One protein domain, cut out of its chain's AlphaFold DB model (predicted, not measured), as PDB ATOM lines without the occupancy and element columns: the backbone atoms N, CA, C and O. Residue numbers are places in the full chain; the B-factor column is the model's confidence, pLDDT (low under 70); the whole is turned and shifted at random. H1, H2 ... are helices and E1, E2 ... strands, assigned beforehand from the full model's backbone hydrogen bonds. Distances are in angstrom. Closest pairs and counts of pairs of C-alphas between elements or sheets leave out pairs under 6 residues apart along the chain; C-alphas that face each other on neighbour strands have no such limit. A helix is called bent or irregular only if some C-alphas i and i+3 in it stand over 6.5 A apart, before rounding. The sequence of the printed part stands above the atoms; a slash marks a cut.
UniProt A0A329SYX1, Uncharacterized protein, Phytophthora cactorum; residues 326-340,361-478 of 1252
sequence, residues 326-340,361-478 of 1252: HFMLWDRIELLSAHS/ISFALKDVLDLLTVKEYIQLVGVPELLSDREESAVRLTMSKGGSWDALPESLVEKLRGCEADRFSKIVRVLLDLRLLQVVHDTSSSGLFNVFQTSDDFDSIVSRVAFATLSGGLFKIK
ATOM      1  N   HIS A 326     -40.057  51.308  19.004       87.94
ATOM      2  CA  HIS A 326     -39.343  51.378  17.723       87.94
ATOM      3  C   HIS A 326     -37.828  51.588  17.892       87.94
ATOM      4  O   HIS A 326     -37.046  51.006  17.147       87.94
ATOM      5  N   PHE A 327     -37.389  52.370  18.889       88.06
ATOM      6  CA  PHE A 327     -35.964  52.441  19.234       88.06
ATOM      7  C   PHE A 327     -35.447  51.114  19.803       88.06
ATOM      8  O   PHE A 327     -34.418  50.642  19.342       88.06
ATOM      9  N   MET A 328     -36.162  50.500  20.755       87.94
ATOM     10  CA  MET A 328     -35.777  49.213  21.362       87.94
ATOM     11  C   MET A 328     -35.718  48.065  20.349       87.94
ATOM     12  O   MET A 328     -34.937  47.140  20.541       87.94
ATOM     13  N   LEU A 329     -36.546  48.133  19.303       84.44
ATOM     14  CA  LEU A 329     -36.550  47.222  18.168       84.44
ATOM     15  C   LEU A 329     -35.310  47.439  17.294       84.44
ATOM     16  O   LEU A 329     -34.591  46.482  17.027       84.44
ATOM     17  N   TRP A 330     -35.030  48.687  16.896       83.69
ATOM     18  CA  TRP A 330     -33.885  49.010  16.035       83.69
ATOM     19  C   TRP A 330     -32.539  48.656  16.676       83.69
ATOM     20  O   TRP A 330     -31.697  48.029  16.045       83.69
ATOM     21  N   ASP A 331     -32.383  48.986  17.960       83.19
ATOM     22  CA  ASP A 331     -31.208  48.689  18.798       83.19
ATOM     23  C   ASP A 331     -30.919  47.175  18.921       83.19
ATOM     24  O   ASP A 331     -29.828  46.769  19.306       83.19
ATOM     25  N   ARG A 332     -31.901  46.324  18.580       81.81
ATOM     26  CA  ARG A 332     -31.831  44.857  18.651       81.81
ATOM     27  C   ARG A 332     -31.823  44.162  17.286       81.81
ATOM     28  O   ARG A 332     -31.767  42.936  17.260       81.81
ATOM     29  N   ILE A 333     -31.841  44.893  16.163       74.81
ATOM     30  CA  ILE A 333     -31.853  44.292  14.811       74.81
ATOM     31  C   ILE A 333     -30.658  43.357  14.603       74.81
ATOM     32  O   ILE A 333     -30.839  42.258  14.091       74.81
ATOM     33  N   GLU A 334     -29.466  43.751  15.050       69.06
ATOM     34  CA  GLU A 334     -28.247  42.943  14.905       69.06
ATOM     35  C   GLU A 334     -28.280  41.660  15.760       69.06
ATOM     36  O   GLU A 334     -27.760  40.618  15.359       69.06
ATOM     37  N   LEU A 335     -28.951  41.690  16.918       70.38
ATOM     38  CA  LEU A 335     -29.151  40.505  17.761       70.38
ATOM     39  C   LEU A 335     -30.195  39.554  17.157       70.38
ATOM     40  O   LEU A 335     -29.994  38.340  17.156       70.38
ATOM     41  N   LEU A 336     -31.268  40.101  16.579       66.00
ATOM     42  CA  LEU A 336     -32.249  39.332  15.809       66.00
ATOM     43  C   LEU A 336     -31.599  38.712  14.560       66.00
ATOM     44  O   LEU A 336     -31.839  37.541  14.271       66.00
ATOM     45  N   SER A 337     -30.707  39.435  13.865       59.19
ATOM     46  CA  SER A 337     -29.942  38.858  12.756       59.19
ATOM     47  C   SER A 337     -28.969  37.785  13.230       59.19
ATOM     48  O   SER A 337     -28.883  36.750  12.587       59.19
ATOM     49  N   ALA A 338     -28.295  37.949  14.373       56.31
ATOM     50  CA  ALA A 338     -27.401  36.923  14.919       56.31
ATOM     51  C   ALA A 338     -28.129  35.614  15.301       56.31
ATOM     52  O   ALA A 338     -27.521  34.546  15.266       56.31
ATOM     53  N   HIS A 339     -29.427  35.670  15.618       50.38
ATOM     54  CA  HIS A 339     -30.271  34.480  15.796       50.38
ATOM     55  C   HIS A 339     -30.794  33.878  14.477       50.38
ATOM     56  O   HIS A 339     -31.218  32.726  14.484       50.38
ATOM     57  N   SER A 340     -30.719  34.601  13.353       44.50
ATOM     58  CA  SER A 340     -31.080  34.103  12.011       44.50
ATOM     59  C   SER A 340     -29.872  33.756  11.123       44.50
ATOM     60  O   SER A 340     -30.029  33.045  10.137       44.50
ATOM     61  N   ILE A 361     -34.826  42.072   7.492       67.69
ATOM     62  CA  ILE A 361     -34.940  41.016   8.510       67.69
ATOM     63  C   ILE A 361     -36.404  40.829   8.927       67.69
ATOM     64  O   ILE A 361     -37.112  41.803   9.204       67.69
ATOM     65  N   SER A 362     -36.834  39.567   8.998       71.62
ATOM     66  CA  SER A 362     -38.147  39.151   9.509       71.62
ATOM     67  C   SER A 362     -38.017  38.618  10.939       71.62
ATOM     68  O   SER A 362     -37.041  37.939  11.243       71.62
ATOM     69  N   PHE A 363     -38.986  38.898  11.811       73.06
ATOM     70  CA  PHE A 363     -38.972  38.466  13.217       73.06
ATOM     71  C   PHE A 363     -40.385  38.161  13.742       73.06
ATOM     72  O   PHE A 363     -41.366  38.741  13.264       73.06
ATOM     73  N   ALA A 364     -40.508  37.296  14.758       73.62
ATOM     74  CA  ALA A 364     -41.744  37.173  15.527       73.62
ATOM     75  C   ALA A 364     -41.729  38.159  16.705       73.62
ATOM     76  O   ALA A 364     -40.689  38.419  17.312       73.62
ATOM     77  N   LEU A 365     -42.896  38.698  17.083       78.00
ATOM     78  CA  LEU A 365     -42.981  39.654  18.197       78.00
ATOM     79  C   LEU A 365     -42.400  39.077  19.503       78.00
ATOM     80  O   LEU A 365     -41.792  39.816  20.274       78.00
ATOM     81  N   LYS A 366     -42.561  37.768  19.739       77.50
ATOM     82  CA  LYS A 366     -42.091  37.096  20.957       77.50
ATOM     83  C   LYS A 366     -40.580  37.224  21.152       77.50
ATOM     84  O   LYS A 366     -40.152  37.575  22.246       77.50
ATOM     85  N   ASP A 367     -39.802  37.035  20.090       76.31
ATOM     86  CA  ASP A 367     -38.336  37.056  20.140       76.31
ATOM     87  C   ASP A 367     -37.824  38.441  20.577       76.31
ATOM     88  O   ASP A 367     -36.904  38.564  21.383       76.31
ATOM     89  N   VAL A 368     -38.501  39.506  20.130       79.19
ATOM     90  CA  VAL A 368     -38.236  40.884  20.575       79.19
ATOM     91  C   VAL A 368     -38.570  41.067  22.056       79.19
ATOM     92  O   VAL A 368     -37.803  41.710  22.770       79.19
ATOM     93  N   LEU A 369     -39.697  40.521  22.531       84.12
ATOM     94  CA  LEU A 369     -40.115  40.627  23.936       84.12
ATOM     95  C   LEU A 369     -39.198  39.844  24.884       84.12
ATOM     96  O   LEU A 369     -38.931  40.322  25.987       84.12
ATOM     97  N   ASP A 370     -38.677  38.694  24.452       81.38
ATOM     98  CA  ASP A 370     -37.686  37.919  25.201       81.38
ATOM     99  C   ASP A 370     -36.344  38.664  25.331       81.38
ATOM    100  O   ASP A 370     -35.708  38.600  26.384       81.38
ATOM    101  N   LEU A 371     -35.968  39.466  24.327       82.62
ATOM    102  CA  LEU A 371     -34.800  40.357  24.372       82.62
ATOM    103  C   LEU A 371     -35.022  41.665  25.168       82.62
ATOM    104  O   LEU A 371     -34.056  42.405  25.391       82.62
ATOM    105  N   LEU A 372     -36.248  42.003  25.600       85.94
ATOM    106  CA  LEU A 372     -36.505  43.180  26.449       85.94
ATOM    107  C   LEU A 372     -36.113  42.917  27.907       85.94
ATOM    108  O   LEU A 372     -36.477  41.897  28.490       85.94
ATOM    109  N   THR A 373     -35.476  43.893  28.560       88.06
ATOM    110  CA  THR A 373     -35.316  43.853  30.022       88.06
ATOM    111  C   THR A 373     -36.661  44.045  30.729       88.06
ATOM    112  O   THR A 373     -37.555  44.747  30.241       88.06
ATOM    113  N   VAL A 374     -36.770  43.523  31.958       87.12
ATOM    114  CA  VAL A 374     -37.932  43.720  32.853       87.12
ATOM    115  C   VAL A 374     -38.308  45.208  32.977       87.12
ATOM    116  O   VAL A 374     -39.482  45.571  33.065       87.12
ATOM    117  N   LYS A 375     -37.302  46.091  32.945       88.06
ATOM    118  CA  LYS A 375     -37.461  47.547  33.019       88.06
ATOM    119  C   LYS A 375     -38.140  48.131  31.776       88.06
ATOM    120  O   LYS A 375     -39.099  48.886  31.925       88.06
ATOM    121  N   GLU A 376     -37.652  47.808  30.581       88.38
ATOM    122  CA  GLU A 376     -38.208  48.304  29.312       88.38
ATOM    123  C   GLU A 376     -39.649  47.822  29.116       88.38
ATOM    124  O   GLU A 376     -40.550  48.616  28.839       88.38
ATOM    125  N   TYR A 377     -39.877  46.531  29.355       89.19
ATOM    126  CA  TYR A 377     -41.178  45.886  29.232       89.19
ATOM    127  C   TYR A 377     -42.256  46.575  30.091       89.19
ATOM    128  O   TYR A 377     -43.310  46.983  29.593       89.19
ATOM    129  N   ILE A 378     -41.971  46.791  31.381       87.56
ATOM    130  CA  ILE A 378     -42.899  47.447  32.315       87.56
ATOM    131  C   ILE A 378     -43.092  48.934  31.971       87.56
ATOM    132  O   ILE A 378     -44.186  49.470  32.167       87.56
ATOM    133  N   GLN A 379     -42.087  49.605  31.401       88.12
ATOM    134  CA  GLN A 379     -42.244  50.976  30.906       88.12
ATOM    135  C   GLN A 379     -43.172  51.060  29.681       88.12
ATOM    136  O   GLN A 379     -43.958  52.010  29.576       88.12
ATOM    137  N   LEU A 380     -43.141  50.062  28.789       86.56
ATOM    138  CA  LEU A 380     -44.009  49.988  27.612       86.56
ATOM    139  C   LEU A 380     -45.449  49.591  27.955       86.56
ATOM    140  O   LEU A 380     -46.364  50.377  27.703       86.56
ATOM    141  N   VAL A 381     -45.688  48.406  28.521       85.62
ATOM    142  CA  VAL A 381     -47.057  47.874  28.716       85.62
ATOM    143  C   VAL A 381     -47.572  47.966  30.151       85.62
ATOM    144  O   VAL A 381     -48.785  48.003  30.352       85.62
ATOM    145  N   GLY A 382     -46.686  48.097  31.138       85.38
ATOM    146  CA  GLY A 382     -47.050  48.012  32.552       85.38
ATOM    147  C   GLY A 382     -47.386  46.587  32.988       85.38
ATOM    148  O   GLY A 382     -47.034  45.611  32.326       85.38
ATOM    149  N   VAL A 383     -48.069  46.475  34.124       85.81
ATOM    150  CA  VAL A 383     -48.394  45.194  34.763       85.81
ATOM    151  C   VAL A 383     -49.827  44.766  34.403       85.81
ATOM    152  O   VAL A 383     -50.708  45.631  34.439       85.81
ATOM    153  N   PRO A 384     -50.093  43.482  34.075       81.50
ATOM    154  CA  PRO A 384     -51.444  43.014  33.752       81.50
ATOM    155  C   PRO A 384     -52.306  42.779  35.007       81.50
ATOM    156  O   PRO A 384     -53.490  43.107  35.001       81.50
ATOM    157  N   GLU A 385     -51.710  42.290  36.100       83.81
ATOM    158  CA  GLU A 385     -52.388  41.988  37.368       83.81
ATOM    159  C   GLU A 385     -51.928  42.866  38.543       83.81
ATOM    160  O   GLU A 385     -50.908  43.552  38.487       83.81
ATOM    161  N   LEU A 386     -52.666  42.828  39.656       83.12
ATOM    162  CA  LEU A 386     -52.226  43.470  40.895       83.12
ATOM    163  C   LEU A 386     -51.121  42.645  41.569       83.12
ATOM    164  O   LEU A 386     -51.332  41.498  41.973       83.12
ATOM    165  N   LEU A 387     -49.945  43.252  41.727       86.12
ATOM    166  CA  LEU A 387     -48.838  42.678  42.495       86.12
ATOM    167  C   LEU A 387     -49.046  42.919  43.992       86.12
ATOM    168  O   LEU A 387     -49.503  43.998  44.385       86.12
ATOM    169  N   SER A 388     -48.652  41.962  44.836       85.75
ATOM    170  CA  SER A 388     -48.498  42.230  46.273       85.75
ATOM    171  C   SER A 388     -47.358  43.227  46.527       85.75
ATOM    172  O   SER A 388     -46.462  43.390  45.698       85.75
ATOM    173  N   ASP A 389     -47.328  43.884  47.693       84.44
ATOM    174  CA  ASP A 389     -46.240  44.824  48.016       84.44
ATOM    175  C   ASP A 389     -44.858  44.135  48.081       84.44
ATOM    176  O   ASP A 389     -43.832  44.789  47.876       84.44
ATOM    177  N   ARG A 390     -44.813  42.809  48.304       85.06
ATOM    178  CA  ARG A 390     -43.587  41.993  48.211       85.06
ATOM    179  C   ARG A 390     -43.148  41.816  46.755       85.06
ATOM    180  O   ARG A 390     -41.994  42.097  46.438       85.06
ATOM    181  N   GLU A 391     -44.067  41.421  45.874       88.00
ATOM    182  CA  GLU A 391     -43.825  41.293  44.429       88.00
ATOM    183  C   GLU A 391     -43.408  42.634  43.804       88.00
ATOM    184  O   GLU A 391     -42.393  42.702  43.119       88.00
ATOM    185  N   GLU A 392     -44.123  43.731  44.088       86.62
ATOM    186  CA  GLU A 392     -43.774  45.057  43.555       86.62
ATOM    187  C   GLU A 392     -42.400  45.532  44.056       86.62
ATOM    188  O   GLU A 392     -41.670  46.192  43.319       86.62
ATOM    189  N   SER A 393     -42.010  45.174  45.284       85.25
ATOM    190  CA  SER A 393     -40.674  45.479  45.811       85.25
ATOM    191  C   SER A 393     -39.573  44.664  45.124       85.25
ATOM    192  O   SER A 393     -38.534  45.232  44.786       85.25
ATOM    193  N   ALA A 394     -39.807  43.375  44.851       85.69
ATOM    194  CA  ALA A 394     -38.886  42.535  44.080       85.69
ATOM    195  C   ALA A 394     -38.717  43.056  42.642       85.69
ATOM    196  O   ALA A 394     -37.594  43.266  42.186       85.69
ATOM    197  N   VAL A 395     -39.824  43.381  41.963       86.38
ATOM    198  CA  VAL A 395     -39.811  43.965  40.613       86.38
ATOM    199  C   VAL A 395     -39.035  45.283  40.583       86.38
ATOM    200  O   VAL A 395     -38.159  45.448  39.735       86.38
ATOM    201  N   ARG A 396     -39.266  46.204  41.533       86.31
ATOM    202  CA  ARG A 396     -38.485  47.454  41.628       86.31
ATOM    203  C   ARG A 396     -36.987  47.202  41.820       86.31
ATOM    204  O   ARG A 396     -36.191  47.922  41.224       86.31
ATOM    205  N   LEU A 397     -36.603  46.202  42.618       85.31
ATOM    206  CA  LEU A 397     -35.200  45.854  42.860       85.31
ATOM    207  C   LEU A 397     -34.515  45.320  41.590       85.31
ATOM    208  O   LEU A 397     -33.392  45.725  41.280       85.31
ATOM    209  N   THR A 398     -35.203  44.477  40.816       85.06
ATOM    210  CA  THR A 398     -34.710  43.996  39.515       85.06
ATOM    211  C   THR A 398     -34.649  45.133  38.490       85.06
ATOM    212  O   THR A 398     -33.632  45.293  37.815       85.06
ATOM    213  N   MET A 399     -35.659  46.014  38.444       84.62
ATOM    214  CA  MET A 399     -35.657  47.208  37.584       84.62
ATOM    215  C   MET A 399     -34.535  48.201  37.925       84.62
ATOM    216  O   MET A 399     -33.980  48.809  37.010       84.62
ATOM    217  N   SER A 400     -34.171  48.372  39.204       81.38
ATOM    218  CA  SER A 400     -33.050  49.243  39.600       81.38
ATOM    219  C   SER A 400     -31.681  48.655  39.262       81.38
ATOM    220  O   SER A 400     -30.743  49.409  39.032       81.38
ATOM    221  N   LYS A 401     -31.575  47.321  39.201       78.50
ATOM    222  CA  LYS A 401     -30.369  46.600  38.766       78.50
ATOM    223  C   LYS A 401     -30.284  46.408  37.245       78.50
ATOM    224  O   LYS A 401     -29.245  45.982  36.763       78.50
ATOM    225  N   GLY A 402     -31.359  46.695  36.503       66.38
ATOM    226  CA  GLY A 402     -31.444  46.433  35.061       66.38
ATOM    227  C   GLY A 402     -31.476  44.942  34.698       66.38
ATOM    228  O   GLY A 402     -31.068  44.588  33.600       66.38
ATOM    229  N   GLY A 403     -31.911  44.079  35.621       72.44
ATOM    230  CA  GLY A 403     -31.794  42.625  35.478       72.44
ATOM    231  C   GLY A 403     -32.643  42.018  34.354       72.44
ATOM    232  O   GLY A 403     -33.693  42.553  33.979       72.44
ATOM    233  N   SER A 404     -32.179  40.866  33.867       79.44
ATOM    234  CA  SER A 404     -32.923  39.955  32.996       79.44
ATOM    235  C   SER A 404     -34.099  39.296  33.731       79.44
ATOM    236  O   SER A 404     -34.289  39.470  34.940       79.44
ATOM    237  N   TRP A 405     -34.909  38.533  32.994       82.25
ATOM    238  CA  TRP A 405     -36.075  37.827  33.533       82.25
ATOM    239  C   TRP A 405     -35.706  36.772  34.589       82.25
ATOM    240  O   TRP A 405     -36.461  36.586  35.540       82.25
ATOM    241  N   ASP A 406     -34.513  36.178  34.493       79.94
ATOM    242  CA  ASP A 406     -33.981  35.140  35.399       79.94
ATOM    243  C   ASP A 406     -33.785  35.630  36.847       79.94
ATOM    244  O   ASP A 406     -33.641  34.840  37.779       79.94
ATOM    245  N   ALA A 407     -33.781  36.952  37.057       80.62
ATOM    246  CA  ALA A 407     -33.697  37.575  38.376       80.62
ATOM    247  C   ALA A 407     -35.050  37.627  39.124       80.62
ATOM    248  O   ALA A 407     -35.136  38.253  40.186       80.62
ATOM    249  N   LEU A 408     -36.111  37.020  38.582       84.62
ATOM    250  CA  LEU A 408     -37.444  36.927  39.185       84.62
ATOM    251  C   LEU A 408     -37.916  35.459  39.259       84.62
ATOM    252  O   LEU A 408     -37.571  34.667  38.387       84.62
ATOM    253  N   PRO A 409     -38.737  35.076  40.259       85.31
ATOM    254  CA  PRO A 409     -39.357  33.750  40.298       85.31
ATOM    255  C   PRO A 409     -40.261  33.503  39.083       85.31
ATOM    256  O   PRO A 409     -41.003  34.404  38.693       85.31
ATOM    257  N   GLU A 410     -40.270  32.277  38.553       81.12
ATOM    258  CA  GLU A 410     -41.041  31.881  37.359       81.12
ATOM    259  C   GLU A 410     -42.517  32.307  37.440       81.12
ATOM    260  O   GLU A 410     -43.008  32.995  36.551       81.12
ATOM    261  N   SER A 411     -43.192  32.044  38.563       80.06
ATOM    262  CA  SER A 411     -44.599  32.426  38.779       80.06
ATOM    263  C   SER A 411     -44.854  33.941  38.815       80.06
ATOM    264  O   SER A 411     -45.976  34.393  38.585       80.06
ATOM    265  N   LEU A 412     -43.826  34.756  39.079       84.56
ATOM    266  CA  LEU A 412     -43.894  36.214  38.947       84.56
ATOM    267  C   LEU A 412     -43.579  36.662  37.512       84.56
ATOM    268  O   LEU A 412     -44.151  37.649  37.058       84.56
ATOM    269  N   VAL A 413     -42.729  35.938  36.779       83.56
ATOM    270  CA  VAL A 413     -42.509  36.163  35.341       83.56
ATOM    271  C   VAL A 413     -43.787  35.862  34.554       83.56
ATOM    272  O   VAL A 413     -44.248  36.735  33.826       83.56
ATOM    273  N   GLU A 414     -44.421  34.705  34.773       81.88
ATOM    274  CA  GLU A 414     -45.729  34.343  34.202       81.88
ATOM    275  C   GLU A 414     -46.777  35.431  34.487       81.88
ATOM    276  O   GLU A 414     -47.399  35.967  33.568       81.88
ATOM    277  N   LYS A 415     -46.900  35.858  35.752       83.31
ATOM    278  CA  LYS A 415     -47.829  36.921  36.169       83.31
ATOM    279  C   LYS A 415     -47.525  38.292  35.544       83.31
ATOM    280  O   LYS A 415     -48.443  39.072  35.302       83.31
ATOM    281  N   LEU A 416     -46.262  38.618  35.257       83.88
ATOM    282  CA  LEU A 416     -45.882  39.840  34.526       83.88
ATOM    283  C   LEU A 416     -46.127  39.727  33.012       83.88
ATOM    284  O   LEU A 416     -46.386  40.745  32.357       83.88
ATOM    285  N   ARG A 417     -46.069  38.505  32.473       83.06
ATOM    286  CA  ARG A 417     -46.213  38.151  31.056       83.06
ATOM    287  C   ARG A 417     -47.602  37.616  30.664       83.06
ATOM    288  O   ARG A 417     -47.808  37.215  29.528       83.06
ATOM    289  N   GLY A 418     -48.613  37.694  31.529       77.69
ATOM    290  CA  GLY A 418     -49.993  37.358  31.144       77.69
ATOM    291  C   GLY A 418     -50.508  38.224  29.979       77.69
ATOM    292  O   GLY A 418     -50.394  39.451  30.024       77.69
ATOM    293  N   CYS A 419     -51.082  37.615  28.937       72.56
ATOM    294  CA  CYS A 419     -51.683  38.307  27.780       72.56
ATOM    295  C   CYS A 419     -50.735  39.311  27.070       72.56
ATOM    296  O   CYS A 419     -51.055  40.496  26.936       72.56
ATOM    297  N   GLU A 420     -49.528  38.894  26.659       77.50
ATOM    298  CA  GLU A 420     -48.555  39.815  26.025       77.50
ATOM    299  C   GLU A 420     -49.026  40.325  24.657       77.50
ATOM    300  O   GLU A 420     -48.963  41.532  24.409       77.50
ATOM    301  N   ALA A 421     -49.535  39.432  23.798       69.00
ATOM    302  CA  ALA A 421     -50.003  39.766  22.451       69.00
ATOM    303  C   ALA A 421     -51.060  40.885  22.485       69.00
ATOM    304  O   ALA A 421     -50.865  41.934  21.871       69.00
ATOM    305  N   ASP A 422     -52.098  40.750  23.318       70.81
ATOM    306  CA  ASP A 422     -53.121  41.785  23.526       70.81
ATOM    307  C   ASP A 422     -52.554  43.119  24.018       70.81
ATOM    308  O   ASP A 422     -52.996  44.192  23.591       70.81
ATOM    309  N   ARG A 423     -51.575  43.081  24.932       80.06
ATOM    310  CA  ARG A 423     -50.976  44.293  25.506       80.06
ATOM    311  C   ARG A 423     -50.089  45.034  24.506       80.06
ATOM    312  O   ARG A 423     -50.098  46.267  24.510       80.06
ATOM    313  N   PHE A 424     -49.384  44.316  23.631       81.69
ATOM    314  CA  PHE A 424     -48.557  44.903  22.573       81.69
ATOM    315  C   PHE A 424     -49.323  45.200  21.274       81.69
ATOM    316  O   PHE A 424     -48.914  46.109  20.550       81.69
ATOM    317  N   SER A 425     -50.469  44.556  21.018       78.56
ATOM    318  CA  SER A 425     -51.305  44.728  19.810       78.56
ATOM    319  C   SER A 425     -51.533  46.196  19.425       78.56
ATOM    320  O   SER A 425     -51.403  46.579  18.266       78.56
ATOM    321  N   LYS A 426     -51.803  47.060  20.410       79.94
ATOM    322  CA  LYS A 426     -52.074  48.496  20.219       79.94
ATOM    323  C   LYS A 426     -50.831  49.307  19.850       79.94
ATOM    324  O   LYS A 426     -50.971  50.350  19.220       79.94
ATOM    325  N   ILE A 427     -49.643  48.845  20.239       83.56
ATOM    326  CA  ILE A 427     -48.361  49.442  19.848       83.56
ATOM    327  C   ILE A 427     -48.014  48.972  18.429       83.56
ATOM    328  O   ILE A 427     -47.759  49.803  17.562       83.56
ATOM    329  N   VAL A 428     -48.096  47.662  18.169       82.06
ATOM    330  CA  VAL A 428     -47.832  47.053  16.852       82.06
ATOM    331  C   VAL A 428     -48.757  47.634  15.777       82.06
ATOM    332  O   VAL A 428     -48.272  48.129  14.765       82.06
ATOM    333  N   ARG A 429     -50.070  47.706  16.029       80.31
ATOM    334  CA  ARG A 429     -51.069  48.319  15.132       80.31
ATOM    335  C   ARG A 429     -50.747  49.775  14.784       80.31
ATOM    336  O   ARG A 429     -50.915  50.167  13.639       80.31
ATOM    337  N   VAL A 430     -50.240  50.570  15.730       80.62
ATOM    338  CA  VAL A 430     -49.817  51.955  15.446       80.62
ATOM    339  C   VAL A 430     -48.531  51.999  14.615       80.62
ATOM    340  O   VAL A 430     -48.405  52.874  13.764       80.62
ATOM    341  N   LEU A 431     -47.593  51.065  14.800       83.44
ATOM    342  CA  LEU A 431     -46.404  50.963  13.943       83.44
ATOM    343  C   LEU A 431     -46.741  50.476  12.518       83.44
ATOM    344  O   LEU A 431     -46.100  50.926  11.569       83.44
ATOM    345  N   LEU A 432     -47.763  49.627  12.363       80.00
ATOM    346  CA  LEU A 432     -48.325  49.225  11.067       80.00
ATOM    347  C   LEU A 432     -49.061  50.390  10.378       80.00
ATOM    348  O   LEU A 432     -48.752  50.695   9.228       80.00
ATOM    349  N   ASP A 433     -49.955  51.104  11.080       77.75
ATOM    350  CA  ASP A 433     -50.640  52.300  10.549       77.75
ATOM    351  C   ASP A 433     -49.621  53.382  10.099       77.75
ATOM    352  O   ASP A 433     -49.847  54.090   9.118       77.75
ATOM    353  N   LEU A 434     -48.481  53.499  10.797       78.94
ATOM    354  CA  LEU A 434     -47.365  54.398  10.460       78.94
ATOM    355  C   LEU A 434     -46.413  53.861   9.371       78.94
ATOM    356  O   LEU A 434     -45.481  54.574   8.995       78.94
ATOM    357  N   ARG A 435     -46.628  52.636   8.870       77.44
ATOM    358  CA  ARG A 435     -45.766  51.924   7.902       77.44
ATOM    359  C   ARG A 435     -44.305  51.748   8.355       77.44
ATOM    360  O   ARG A 435     -43.415  51.635   7.520       77.44
ATOM    361  N   LEU A 436     -44.056  51.711   9.664       81.94
ATOM    362  CA  LEU A 436     -42.744  51.384  10.246       81.94
ATOM    363  C   LEU A 436     -42.511  49.865  10.276       81.94
ATOM    364  O   LEU A 436     -41.389  49.390  10.109       81.94
ATOM    365  N   LEU A 437     -43.594  49.106  10.447       82.25
ATOM    366  CA  LEU A 437     -43.628  47.656  10.289       82.25
ATOM    367  C   LEU A 437     -44.433  47.272   9.043       82.25
ATOM    368  O   LEU A 437     -45.341  47.992   8.624       82.25
ATOM    369  N   GLN A 438     -44.130  46.097   8.501       79.50
ATOM    370  CA  GLN A 438     -44.945  45.377   7.528       79.50
ATOM    371  C   GLN A 438     -45.209  43.963   8.054       79.50
ATOM    372  O   GLN A 438     -44.291  43.317   8.555       79.50
ATOM    373  N   VAL A 439     -46.447  43.480   7.928       74.25
ATOM    374  CA  VAL A 439     -46.760  42.058   8.138       74.25
ATOM    375  C   VAL A 439     -46.211  41.259   6.959       74.25
ATOM    376  O   VAL A 439     -46.371  41.653   5.801       74.25
ATOM    377  N   VAL A 440     -45.555  40.143   7.253       67.06
ATOM    378  CA  VAL A 440     -45.106  39.184   6.245       67.06
ATOM    379  C   VAL A 440     -46.320  38.383   5.780       67.06
ATOM    380  O   VAL A 440     -46.788  37.494   6.484       67.06
ATOM    381  N   HIS A 441     -46.841  38.728   4.604       55.19
ATOM    382  CA  HIS A 441     -47.932  38.011   3.931       55.19
ATOM    383  C   HIS A 441     -47.412  36.988   2.904       55.19
ATOM    384  O   HIS A 441     -48.163  36.550   2.035       55.19
ATOM    385  N   ASP A 442     -46.123  36.649   2.970       46.72
ATOM    386  CA  ASP A 442     -45.468  35.781   1.997       46.72
ATOM    387  C   ASP A 442     -46.030  34.355   2.127       46.72
ATOM    388  O   ASP A 442     -45.799  33.668   3.119       46.72
ATOM    389  N   THR A 443     -46.759  33.895   1.106       40.69
ATOM    390  CA  THR A 443     -47.334  32.537   1.021       40.69
ATOM    391  C   THR A 443     -46.275  31.433   0.911       40.69
ATOM    392  O   THR A 443     -46.592  30.249   1.004       40.69
ATOM    393  N   SER A 444     -45.000  31.801   0.754       42.25
ATOM    394  CA  SER A 444     -43.864  30.918   0.989       42.25
ATOM    395  C   SER A 444     -43.583  30.801   2.491       42.25
ATOM    396  O   SER A 444     -43.127  31.754   3.119       42.25
ATOM    397  N   SER A 445     -43.751  29.603   3.046       48.25
ATOM    398  CA  SER A 445     -43.598  29.263   4.471       48.25
ATOM    399  C   SER A 445     -42.190  29.453   5.085       48.25
ATOM    400  O   SER A 445     -41.981  29.119   6.250       48.25
ATOM    401  N   SER A 446     -41.235  30.048   4.357       49.25
ATOM    402  CA  SER A 446     -39.858  30.353   4.791       49.25
ATOM    403  C   SER A 446     -39.780  31.123   6.110       49.25
ATOM    404  O   SER A 446     -39.005  30.753   6.987       49.25
ATOM    405  N   GLY A 447     -40.633  32.134   6.308       47.50
ATOM    406  CA  GLY A 447     -40.663  32.897   7.560       47.50
ATOM    407  C   GLY A 447     -40.964  32.032   8.793       47.50
ATOM    408  O   GLY A 447     -40.418  32.282   9.867       47.50
ATOM    409  N   LEU A 448     -41.787  30.989   8.640       51.66
ATOM    410  CA  LEU A 448     -42.063  30.013   9.697       51.66
ATOM    411  C   LEU A 448     -41.000  28.904   9.758       51.66
ATOM    412  O   LEU A 448     -40.735  28.410  10.851       51.66
ATOM    413  N   PHE A 449     -40.323  28.562   8.652       51.84
ATOM    414  CA  PHE A 449     -39.190  27.623   8.677       51.84
ATOM    415  C   PHE A 449     -38.047  28.100   9.585       51.84
ATOM    416  O   PHE A 449     -37.574  27.305  10.397       51.84
ATOM    417  N   ASN A 450     -37.714  29.393   9.608       52.59
ATOM    418  CA  ASN A 450     -36.732  29.925  10.568       52.59
ATOM    419  C   ASN A 450     -37.210  29.785  12.040       52.59
ATOM    420  O   ASN A 450     -36.408  29.584  12.956       52.59
ATOM    421  N   VAL A 451     -38.526  29.819  12.297       50.62
ATOM    422  CA  VAL A 451     -39.097  29.544  13.635       50.62
ATOM    423  C   VAL A 451     -39.037  28.047  13.976       50.62
ATOM    424  O   VAL A 451     -38.847  27.698  15.142       50.62
ATOM    425  N   PHE A 452     -39.153  27.161  12.980       48.94
ATOM    426  CA  PHE A 452     -39.010  25.709  13.146       48.94
ATOM    427  C   PHE A 452     -37.552  25.275  13.377       48.94
ATOM    428  O   PHE A 452     -37.313  24.403  14.208       48.94
ATOM    429  N   GLN A 453     -36.578  25.904  12.712       48.03
ATOM    430  CA  GLN A 453     -35.148  25.599  12.866       48.03
ATOM    431  C   GLN A 453     -34.573  26.030  14.235       48.03
ATOM    432  O   GLN A 453     -33.598  25.453  14.709       48.03
ATOM    433  N   THR A 454     -35.175  27.014  14.916       45.91
ATOM    434  CA  THR A 454     -34.611  27.621  16.144       45.91
ATOM    435  C   THR A 454     -34.990  26.937  17.470       45.91
ATOM    436  O   THR A 454     -34.639  27.462  18.531       45.91
ATOM    437  N   SER A 455     -35.699  25.797  17.477       46.91
ATOM    438  CA  SER A 455     -35.850  24.973  18.696       46.91
ATOM    439  C   SER A 455     -36.316  23.531  18.446       46.91
ATOM    440  O   SER A 455     -37.417  23.333  17.942       46.91
ATOM    441  N   ASP A 456     -35.580  22.543  18.969       50.69
ATOM    442  CA  ASP A 456     -35.897  21.099  18.900       50.69
ATOM    443  C   ASP A 456     -37.238  20.673  19.555       50.69
ATOM    444  O   ASP A 456     -37.647  19.514  19.444       50.69
ATOM    445  N   ASP A 457     -37.909  21.557  20.307       60.38
ATOM    446  CA  ASP A 457     -39.104  21.225  21.093       60.38
ATOM    447  C   ASP A 457     -40.400  21.658  20.379       60.38
ATOM    448  O   ASP A 457     -40.726  22.844  20.275       60.38
ATOM    449  N   PHE A 458     -41.172  20.677  19.907       61.94
ATOM    450  CA  PHE A 458     -42.422  20.879  19.163       61.94
ATOM    451  C   PHE A 458     -43.468  21.703  19.938       61.94
ATOM    452  O   PHE A 458     -44.198  22.486  19.334       61.94
ATOM    453  N   ASP A 459     -43.532  21.589  21.271       62.75
ATOM    454  CA  ASP A 459     -44.454  22.407  22.071       62.75
ATOM    455  C   ASP A 459     -43.998  23.879  22.147       62.75
ATOM    456  O   ASP A 459     -44.847  24.774  22.173       62.75
ATOM    457  N   SER A 460     -42.684  24.154  22.112       64.12
ATOM    458  CA  SER A 460     -42.143  25.518  21.958       64.12
ATOM    459  C   SER A 460     -42.528  26.096  20.598       64.12
ATOM    460  O   SER A 460     -43.065  27.202  20.532       64.12
ATOM    461  N   ILE A 461     -42.339  25.312  19.532       64.44
ATOM    462  CA  ILE A 461     -42.717  25.674  18.164       64.44
ATOM    463  C   ILE A 461     -44.202  26.050  18.073       64.44
ATOM    464  O   ILE A 461     -44.510  27.177  17.690       64.44
ATOM    465  N   VAL A 462     -45.129  25.159  18.458       61.28
ATOM    466  CA  VAL A 462     -46.579  25.438  18.358       61.28
ATOM    467  C   VAL A 462     -46.948  26.682  19.171       61.28
ATOM    468  O   VAL A 462     -47.746  27.498  18.719       61.28
ATOM    469  N   SER A 463     -46.313  26.888  20.328       65.44
ATOM    470  CA  SER A 463     -46.540  28.069  21.171       65.44
ATOM    471  C   SER A 463     -45.948  29.363  20.588       65.44
ATOM    472  O   SER A 463     -46.455  30.446  20.876       65.44
ATOM    473  N   ARG A 464     -44.885  29.291  19.771       65.06
ATOM    474  CA  ARG A 464     -44.355  30.432  19.000       65.06
ATOM    475  C   ARG A 464     -45.263  30.768  17.816       65.06
ATOM    476  O   ARG A 464     -45.567  31.941  17.629       65.06
ATOM    477  N   VAL A 465     -45.741  29.761  17.077       63.69
ATOM    478  CA  VAL A 465     -46.671  29.952  15.949       63.69
ATOM    479  C   VAL A 465     -48.005  30.523  16.436       63.69
ATOM    480  O   VAL A 465     -48.421  31.562  15.940       63.69
ATOM    481  N   ALA A 466     -48.615  29.946  17.478       59.00
ATOM    482  CA  ALA A 466     -49.829  30.485  18.100       59.00
ATOM    483  C   ALA A 466     -49.653  31.950  18.554       59.00
ATOM    484  O   ALA A 466     -50.506  32.797  18.291       59.00
ATOM    485  N   PHE A 467     -48.512  32.288  19.167       61.66
ATOM    486  CA  PHE A 467     -48.211  33.670  19.552       61.66
ATOM    487  C   PHE A 467     -48.031  34.602  18.344       61.66
ATOM    488  O   PHE A 467     -48.476  35.752  18.390       61.66
ATOM    489  N   ALA A 468     -47.396  34.143  17.262       60.66
ATOM    490  CA  ALA A 468     -47.293  34.905  16.018       60.66
ATOM    491  C   ALA A 468     -48.693  35.182  15.444       60.66
ATOM    492  O   ALA A 468     -49.029  36.343  15.216       60.66
ATOM    493  N   THR A 469     -49.551  34.164  15.339       61.25
ATOM    494  CA  THR A 469     -50.953  34.303  14.912       61.25
ATOM    495  C   THR A 469     -51.714  35.324  15.769       61.25
ATOM    496  O   THR A 469     -52.266  36.281  15.230       61.25
ATOM    497  N   LEU A 470     -51.662  35.204  17.104       58.38
ATOM    498  CA  LEU A 470     -52.317  36.134  18.041       58.38
ATOM    499  C   LEU A 470     -51.773  37.570  17.982       58.38
ATOM    500  O   LEU A 470     -52.506  38.520  18.259       58.38
ATOM    501  N   SER A 471     -50.491  37.754  17.659       59.34
ATOM    502  CA  SER A 471     -49.868  39.085  17.599       59.34
ATOM    503  C   SER A 471     -49.994  39.781  16.239       59.34
ATOM    504  O   SER A 471     -49.729  40.983  16.164       59.34
ATOM    505  N   GLY A 472     -50.468  39.078  15.202       59.53
ATOM    506  CA  GLY A 472     -50.726  39.625  13.864       59.53
ATOM    507  C   GLY A 472     -49.759  39.165  12.766       59.53
ATOM    508  O   GLY A 472     -49.687  39.820  11.728       59.53
ATOM    509  N   GLY A 473     -49.032  38.068  12.987       68.88
ATOM    510  CA  GLY A 473     -48.110  37.442  12.036       68.88
ATOM    511  C   GLY A 473     -46.630  37.651  12.373       68.88
ATOM    512  O   GLY A 473     -46.258  38.019  13.488       68.88
ATOM    513  N   LEU A 474     -45.773  37.398  11.382       70.56
ATOM    514  CA  LEU A 474     -44.364  37.800  11.401       70.56
ATOM    515  C   LEU A 474     -44.226  39.232  10.873       70.56
ATOM    516  O   LEU A 474     -45.025  39.677  10.045       70.56
ATOM    517  N   PHE A 475     -43.194  39.947  11.318       76.56
ATOM    518  CA  PHE A 475     -42.989  41.357  10.990       76.56
ATOM    519  C   PHE A 475     -41.645  41.593  10.292       76.56
ATOM    520  O   PHE A 475     -40.624  41.045  10.699       76.56
ATOM    521  N   LYS A 476     -41.646  42.460   9.273       78.62
ATOM    522  CA  LYS A 476     -40.457  43.087   8.668       78.62
ATOM    523  C   LYS A 476     -40.418  44.567   9.062       78.62
ATOM    524  O   LYS A 476     -41.467  45.205   9.186       78.62
ATOM    525  N   ILE A 477     -39.223  45.125   9.254       81.75
ATOM    526  CA  ILE A 477     -39.024  46.561   9.534       81.75
ATOM    527  C   ILE A 477     -38.793  47.287   8.212       81.75
ATOM    528  O   ILE A 477     -37.860  46.946   7.489       81.75
ATOM    529  N   LYS A 478     -39.591  48.314   7.904       78.81
ATOM    530  CA  LYS A 478     -39.335  49.147   6.721       78.81
ATOM    531  C   LYS A 478     -38.209  50.136   7.010       78.81
ATOM    532  O   LYS A 478     -38.313  50.914   7.956       78.81
TER     533      LYS A 478
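Overview. This is residues 326 to 340 and 361 to 478 of the 1252 residues of an uncharacterized protein of Phytophthora cactorum (UniProt A0A329SYX1). The domain has two lobes set end to end along its longest axis. The larger lobe holds a small three-stranded sheet, E1, E3 and E2, with H2, H7, H8 and H9 around it and H1 nearby, while the smaller lobe is made of H4, H5 and H6; H3 leads from E1 toward the smaller lobe, and the tight link from H6 to H7 leads back. The printed part has 133 residues, with nine named helices and three named strands in the order H1 H2 E1 H3 H4 H5 H6 H7 E2 H8 H9 E3, and the sheet runs E1 E3 E2, antiparallel throughout. The class is mostly helix, with 83 residues in helices and 10 in strands. The whole is compact, with a radius of gyration of the C-alphas of 15.5 A, and it spans 49 by 36 by 25 A.

Along the chain. The sheet is made of E1, residues 362 to 364, E3, residues 474 to 477, and E2, residues 437 to 439. E3 is the longest strand, 10.4 A from first to last C-alpha, and its last C-alpha, that of Ile 477, is at (-39.024, 46.561, 9.534). The longest helices have 14 residues each: H7, residues 420 to 433, 20.0 A, and H9, residues 458 to 471, 19.7 A. H7 is irregular, but only just: C-alphas 423 and 426 are 6.8 A apart. H8 is residues 446 to 453, H3 residues 365 to 370, H2 residues 333 to 340, and H1 residues 326 to 330, beginning with C-alpha 326 at (-39.343, 51.378, 17.723). H4 is residues 374 to 380, H6 residues 410 to 417, and H5 residues 389 to 401, 18.5 A from first to last C-alpha, with C-alpha 389 at (-46.240, 44.824, 48.016).

Arrangement. E3 is the inner strand. E1 is its antiparallel neighbour at 132 degrees, with N 363 and O 475 within hydrogen-bond range at 2.9 A. E2 is its antiparallel neighbour at 148 degrees, with N 438 and O 476 at 2.9 A. H2, H7, H8 and H9 are on the sheet, but each only grazes it. H9 is the hub, touching three helices. It touches H3, closest at the C-alphas of Ala 468 and Leu 365, 6.8 A, at a steep tilt of 62 degrees, opposite ways. Its residues 467 to 471 touch residues 421 to 425 of H7, closest at the C-alphas of Ser 471 and Ala 421, 4.9 A, at a steep tilt of 48 degrees, the same way. H8 and H9 form a helical hairpin, closest at the C-alphas of Phe 452 and Ile 461, 6.2 A, at a tilt of 35.2 degrees, only just steep. H1 is close to H3 but not clearly touching, with the C-alphas of Leu 329 and Val 368 7.0 A apart. H4 touches residues 395 to 399 of H5, closest at the C-alphas of Lys 375 and Met 399, 4.9 A, about perpendicular at 81 degrees. H4 and H6 are near each other. H5 and H9 are apart. Every O i to N i+4 pair is within hydrogen-bond range in H1, H2, H3, H4, H5, H6 and H9, against 7 of 10 in H7 and 3 of 4 in H8.

Size, cuts and confidence. The two C-alphas farthest apart, those of Asp 389 and Ser 444, are 49.1 A from each other. Residues 341 to 360 are not printed, and C-alphas 340 and 361 are 8.7 A apart across this cut, on the link from H2 to E1. Of the links that are printed whole, none is long. The mean pLDDT of the printed part is 73.8; 43 residues are under 70, among them residues 336 to 340 and residues 440 to 473.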